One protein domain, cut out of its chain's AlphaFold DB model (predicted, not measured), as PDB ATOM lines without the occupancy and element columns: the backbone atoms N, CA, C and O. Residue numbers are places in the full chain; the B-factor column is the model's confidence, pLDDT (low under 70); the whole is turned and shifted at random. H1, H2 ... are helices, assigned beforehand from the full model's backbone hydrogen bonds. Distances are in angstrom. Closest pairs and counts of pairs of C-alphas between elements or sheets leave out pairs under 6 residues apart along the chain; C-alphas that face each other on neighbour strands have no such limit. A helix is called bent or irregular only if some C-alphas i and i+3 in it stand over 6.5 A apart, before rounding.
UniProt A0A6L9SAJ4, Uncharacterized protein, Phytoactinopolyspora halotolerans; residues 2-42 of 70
ATOM      1  N   SER A   2     -42.280 -45.036   9.795       78.88
ATOM      2  CA  SER A   2     -43.464 -44.311   9.274       78.88
ATOM      3  C   SER A   2     -44.197 -45.226   8.289       78.88
ATOM      4  O   SER A   2     -43.522 -45.852   7.471       78.88
ATOM      5  N   GLY A   3     -45.531 -45.298   8.340       93.31
ATOM      6  CA  GLY A   3     -46.328 -46.137   7.431       93.31
ATOM      7  C   GLY A   3     -46.047 -45.854   5.950       93.31
ATOM      8  O   GLY A   3     -45.997 -46.772   5.141       93.31
ATOM      9  N   GLU A   4     -45.711 -44.607   5.617       91.81
ATOM     10  CA  GLU A   4     -45.324 -44.182   4.263       91.81
ATOM     11  C   GLU A   4     -44.019 -44.848   3.787       91.81
ATOM     12  O   GLU A   4     -43.849 -45.139   2.605       91.81
ATOM     13  N   ARG A   5     -43.074 -45.120   4.702       92.12
ATOM     14  CA  ARG A   5     -41.817 -45.814   4.366       92.12
ATOM     15  C   ARG A   5     -42.042 -47.297   4.101       92.12
ATOM     16  O   ARG A   5     -41.369 -47.859   3.244       92.12
ATOM     17  N   GLU A   6     -42.959 -47.916   4.835       94.88
ATOM     18  CA  GLU A   6     -43.331 -49.320   4.637       94.88
ATOM     19  C   GLU A   6     -44.119 -49.502   3.332       94.88
ATOM     20  O   GLU A   6     -43.905 -50.466   2.602       94.88
ATOM     21  N   GLU A   7     -44.985 -48.549   2.990       94.88
ATOM     22  CA  GLU A   7     -45.661 -48.507   1.692       94.88
ATOM     23  C   GLU A   7     -44.676 -48.352   0.528       94.88
ATOM     24  O   GLU A   7     -44.728 -49.138  -0.415       94.88
ATOM     25  N   LEU A   8     -43.718 -47.422   0.623       93.00
ATOM     26  CA  LEU A   8     -42.695 -47.254  -0.410       93.00
ATOM     27  C   LEU A   8     -41.851 -48.523  -0.609       93.00
ATOM     28  O   LEU A   8     -41.549 -48.872  -1.746       93.00
ATOM     29  N   ALA A   9     -41.480 -49.216   0.473       93.44
ATOM     30  CA  ALA A   9     -40.724 -50.464   0.378       93.44
ATOM     31  C   ALA A   9     -41.503 -51.544  -0.390       93.44
ATOM     32  O   ALA A   9     -40.937 -52.183  -1.269       93.44
ATOM     33  N   ARG A  10     -42.810 -51.692  -0.130       94.81
ATOM     34  CA  ARG A  10     -43.665 -52.634  -0.872       94.81
ATOM     35  C   ARG A  10     -43.740 -52.303  -2.361       94.81
ATOM     36  O   ARG A  10     -43.563 -53.187  -3.187       94.81
ATOM     37  N   LEU A  11     -43.915 -51.027  -2.707       94.44
ATOM     38  CA  LEU A  11     -43.968 -50.594  -4.109       94.44
ATOM     39  C   LEU A  11     -42.663 -50.862  -4.871       94.44
ATOM     40  O   LEU A  11     -42.699 -51.095  -6.076       94.44
ATOM     41  N   VAL A  12     -41.514 -50.817  -4.190       93.94
ATOM     42  CA  VAL A  12     -40.213 -51.141  -4.793       93.94
ATOM     43  C   VAL A  12     -40.099 -52.628  -5.121       93.94
ATOM     44  O   VAL A  12     -39.530 -52.955  -6.155       93.94
ATOM     45  N   GLU A  13     -40.652 -53.512  -4.292       94.56
ATOM     46  CA  GLU A  13     -40.637 -54.961  -4.545       94.56
ATOM     47  C   GLU A  13     -41.611 -55.375  -5.661       94.56
ATOM     48  O   GLU A  13     -41.391 -56.370  -6.345       94.56
ATOM     49  N   GLU A  14     -42.694 -54.621  -5.862       96.25
ATOM     50  CA  GLU A  14     -43.736 -54.935  -6.851       96.25
ATOM     51  C   GLU A  14     -43.484 -54.318  -8.238       96.25
ATOM     52  O   GLU A  14     -44.236 -54.580  -9.183       96.25
ATOM     53  N   ILE A  15     -42.459 -53.473  -8.390       95.31
ATOM     54  CA  ILE A  15     -42.214 -52.784  -9.657       95.31
ATOM     55  C   ILE A  15     -41.666 -53.756 -10.721       95.31
ATOM     56  O   ILE A  15     -40.724 -54.497 -10.448       95.31
ATOM     57  N   PRO A  16     -42.186 -53.733 -11.962       96.62
ATOM     58  CA  PRO A  16     -41.604 -54.521 -13.046       96.62
ATOM     59  C   PRO A  16     -40.175 -54.080 -13.374       96.62
ATOM     60  O   PRO A  16     -39.888 -52.876 -13.409       96.62
ATOM     61  N   ASP A  17     -39.301 -55.040 -13.687       95.31
ATOM     62  CA  ASP A  17     -37.876 -54.811 -13.963       95.31
ATOM     63  C   ASP A  17     -37.642 -53.776 -15.074       95.31
ATOM     64  O   ASP A  17     -36.735 -52.946 -14.990       95.31
ATOM     65  N   GLU A  18     -38.502 -53.741 -16.094       96.88
ATOM     66  CA  GLU A  18     -38.404 -52.787 -17.203       96.88
ATOM     67  C   GLU A  18     -38.669 -51.339 -16.758       96.88
ATOM     68  O   GLU A  18     -38.235 -50.383 -17.409       96.88
ATOM     69  N   GLN A  19     -39.377 -51.159 -15.640       95.06
ATOM     70  CA  GLN A  19     -39.724 -49.856 -15.076       95.06
ATOM     71  C   GLN A  19     -38.736 -49.391 -13.997       95.06
ATOM     72  O   GLN A  19     -38.672 -48.185 -13.715       95.06
ATOM     73  N   VAL A  20     -37.903 -50.292 -13.458       94.75
ATOM     74  CA  VAL A  20     -36.868 -49.981 -12.455       94.75
ATOM     75  C   VAL A  20     -35.954 -48.825 -12.891       94.75
ATOM     76  O   VAL A  20     -35.776 -47.890 -12.100       94.75
ATOM     77  N   PRO A  21     -35.409 -48.777 -14.129       95.19
ATOM     78  CA  PRO A  21     -34.519 -47.687 -14.532       95.19
ATOM     79  C   PRO A  21     -35.185 -46.307 -14.459       95.19
ATOM     80  O   PRO A  21     -34.557 -45.327 -14.046       95.19
ATOM     81  N   ARG A  22     -36.473 -46.225 -14.814       94.75
ATOM     82  CA  ARG A  22     -37.251 -44.980 -14.771       94.75
ATOM     83  C   ARG A  22     -37.558 -44.563 -13.334       94.75
ATOM     84  O   ARG A  22     -37.360 -43.398 -12.993       94.75
ATOM     85  N   ALA A  23     -37.987 -45.498 -12.487       93.50
ATOM     86  CA  ALA A  23     -38.251 -45.226 -11.075       93.50
ATOM     87  C   ALA A  23     -36.987 -44.758 -10.333       93.50
ATOM     88  O   ALA A  23     -37.022 -43.772  -9.591       93.50
ATOM     89  N   LEU A  24     -35.838 -45.389 -10.608       93.31
ATOM     90  CA  LEU A  24     -34.542 -44.956 -10.083       93.31
ATOM     91  C   LEU A  24     -34.180 -43.536 -10.527       93.31
ATOM     92  O   LEU A  24     -33.641 -42.769  -9.724       93.31
ATOM     93  N   ALA A  25     -34.448 -43.169 -11.783       92.56
ATOM     94  CA  ALA A  25     -34.171 -41.827 -12.283       92.56
ATOM     95  C   ALA A  25     -34.981 -40.757 -11.531       92.56
ATOM     96  O   ALA A  25     -34.406 -39.745 -11.126       92.56
ATOM     97  N   GLU A  26     -36.272 -40.994 -11.285       91.31
ATOM     98  CA  GLU A  26     -37.122 -40.068 -10.525       91.31
ATOM     99  C   GLU A  26     -36.693 -39.972  -9.057       91.31
ATOM    100  O   GLU A  26     -36.433 -38.876  -8.559       91.31
ATOM    101  N   MET A  27     -36.486 -41.103  -8.375       89.94
ATOM    102  CA  MET A  27     -36.025 -41.105  -6.980       89.94
ATOM    103  C   MET A  27     -34.678 -40.394  -6.815       89.94
ATOM    104  O   MET A  27     -34.486 -39.604  -5.888       89.94
ATOM    105  N   ARG A  28     -33.742 -40.576  -7.757       86.94
ATOM    106  CA  ARG A  28     -32.452 -39.872  -7.732       86.94
ATOM    107  C   ARG A  28     -32.599 -38.355  -7.831       86.94
ATOM    108  O   ARG A  28     -31.775 -37.657  -7.240       86.94
ATOM    109  N   LYS A  29     -33.612 -37.822  -8.525       86.50
ATOM    110  CA  LYS A  29     -33.870 -36.369  -8.555       86.50
ATOM    111  C   LYS A  29     -34.246 -35.848  -7.172       86.50
ATOM    112  O   LYS A  29     -33.711 -34.821  -6.765       86.50
ATOM    113  N   HIS A  30     -35.067 -36.586  -6.426       83.00
ATOM    114  CA  HIS A  30     -35.444 -36.236  -5.052       83.00
ATOM    115  C   HIS A  30     -34.288 -36.368  -4.051       83.00
ATOM    116  O   HIS A  30     -34.274 -35.681  -3.034       83.00
ATOM    117  N   LEU A  31     -33.285 -37.204  -4.352       77.50
ATOM    118  CA  LEU A  31     -32.088 -37.380  -3.520       77.50
ATOM    119  C   LEU A  31     -30.932 -36.426  -3.871       77.50
ATOM    120  O   LEU A  31     -30.045 -36.216  -3.043       77.50
ATOM    121  N   ARG A  32     -30.912 -35.816  -5.065       64.38
ATOM    122  CA  ARG A  32     -29.911 -34.789  -5.434       64.38
ATOM    123  C   ARG A  32     -29.819 -33.617  -4.441       64.38
ATOM    124  O   ARG A  32     -28.689 -33.244  -4.140       64.38
ATOM    125  N   PRO A  33     -30.917 -33.083  -3.873       60.53
ATOM    126  CA  PRO A  33     -30.859 -32.081  -2.806       60.53
ATOM    127  C   PRO A  33     -29.993 -32.498  -1.606       60.53
ATOM    128  O   PRO A  33     -29.317 -31.661  -1.018       60.53
ATOM    129  N   VAL A  34     -29.949 -33.796  -1.275       58.72
ATOM    130  CA  VAL A  34     -29.145 -34.342  -0.163       58.72
ATOM    131  C   VAL A  34     -27.653 -34.435  -0.525       58.72
ATOM    132  O   VAL A  34     -26.793 -34.345   0.348       58.72
ATOM    133  N   ARG A  35     -27.322 -34.562  -1.819       55.91
ATOM    134  CA  ARG A  35     -25.944 -34.703  -2.333       55.91
ATOM    135  C   ARG A  35     -25.135 -33.405  -2.392       55.91
ATOM    136  O   ARG A  35     -23.935 -33.479  -2.624       55.91
ATOM    137  N   ASN A  36     -25.737 -32.239  -2.148       61.41
ATOM    138  CA  ASN A  36     -24.974 -30.991  -1.982       61.41
ATOM    139  C   ASN A  36     -24.126 -30.976  -0.695       61.41
ATOM    140  O   ASN A  36     -23.357 -30.043  -0.472       61.41
ATOM    141  N   ARG A  37     -24.234 -32.010   0.148       67.81
ATOM    142  CA  ARG A  37     -23.269 -32.289   1.205       67.81
ATOM    143  C   ARG A  37     -22.188 -33.218   0.632       67.81
ATOM    144  O   ARG A  37     -22.536 -34.335   0.243       67.81
ATOM    145  N   PRO A  38     -20.914 -32.792   0.548       68.69
ATOM    146  CA  PRO A  38     -19.854 -33.637   0.014       68.69
ATOM    147  C   PRO A  38     -19.776 -34.943   0.808       68.69
ATOM    148  O   PRO A  38     -19.820 -34.935   2.041       68.69
ATOM    149  N   TRP A  39     -19.711 -36.056   0.077       75.31
ATOM    150  CA  TRP A  39     -19.312 -37.347   0.616       75.31
ATOM    151  C   TRP A  39     -17.871 -37.634   0.160       75.31
ATOM    152  O   TRP A  39     -17.601 -37.522  -1.037       75.31
ATOM    153  N   PRO A  40     -16.969 -38.026   1.069       76.44
ATOM    154  CA  PRO A  40     -17.229 -38.164   2.495       76.44
ATOM    155  C   PRO A  40     -17.393 -36.791   3.191       76.44
ATOM    156  O   PRO A  40     -16.823 -35.795   2.740       76.44
ATOM    157  N   PRO A  41     -18.207 -36.699   4.261       77.81
ATOM    158  CA  PRO A  41     -18.321 -35.492   5.070       77.81
ATOM    159  C   PRO A  41     -16.959 -35.062   5.615       77.81
ATOM    160  O   PRO A  41     -16.110 -35.906   5.867       77.81
ATOM    161  N   ALA A  42     -16.774 -33.771   5.900       79.12
ATOM    162  CA  ALA A  42     -15.500 -33.253   6.418       79.12
ATOM    163  C   ALA A  42     -15.021 -33.917   7.729       79.12
ATOM    164  O   ALA A  42     -13.834 -33.908   8.021       79.12
TER     165      ALA A  42
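This is residues 2 to 42 of the 70 residues of an uncharacterized protein of Phytoactinopolyspora halotolerans (UniProt A0A6L9SAJ4). Two helices, H1 and the longer H2, form an open V, joined at its corner by residues 15 to 19. The arms spread away from each other and the space between them is empty; H2 has a kink, and a tail without a named element, residues 37 to 42, sticks out beyond it. The printed part has 41 residues with two named helices, H1 then H2, and no named strand; the class is all helix. It is only just loose, close to extended, with a radius of gyration of the C-alphas of 13.2 A, and its flat outline spans 38 by 27 by 14 A.

H1, residues 3 to 14, comes first, and a tight link of five residues leads to H2, residues 20 to 36. H1 and H2 are apart, but only just, with their closest C-alphas 8.4 A from each other. Residues 2 to 11, of which 3 to 11 belong to H1, stand free. Residues 25 to 42, of which 25 to 36 belong to H2, stand free too. H2 has a kink of 45 degrees near residue 30. It is only just irregular: C-alphas 30 and 33 are 6.6 A apart. In H1 every O i to N i+4 pair is within hydrogen-bond range; in H2 10 of 13 are.

H1 begins at C-alpha 3 at (-46.328, -46.137, 7.431) and measures 17.0 A from first to last C-alpha. H2 measures 24.7 A, from C-alpha 20 at (-36.868, -49.981, -12.455) to C-alpha 36 at (-24.974, -30.991, -1.982).

The two C-alphas farthest apart, those of Pro 16 and Ala 42, are 38.9 A from each other. The printed part has no cut. The mean pLDDT of the printed part is 85.6, and residues 32 to 38 are under 70.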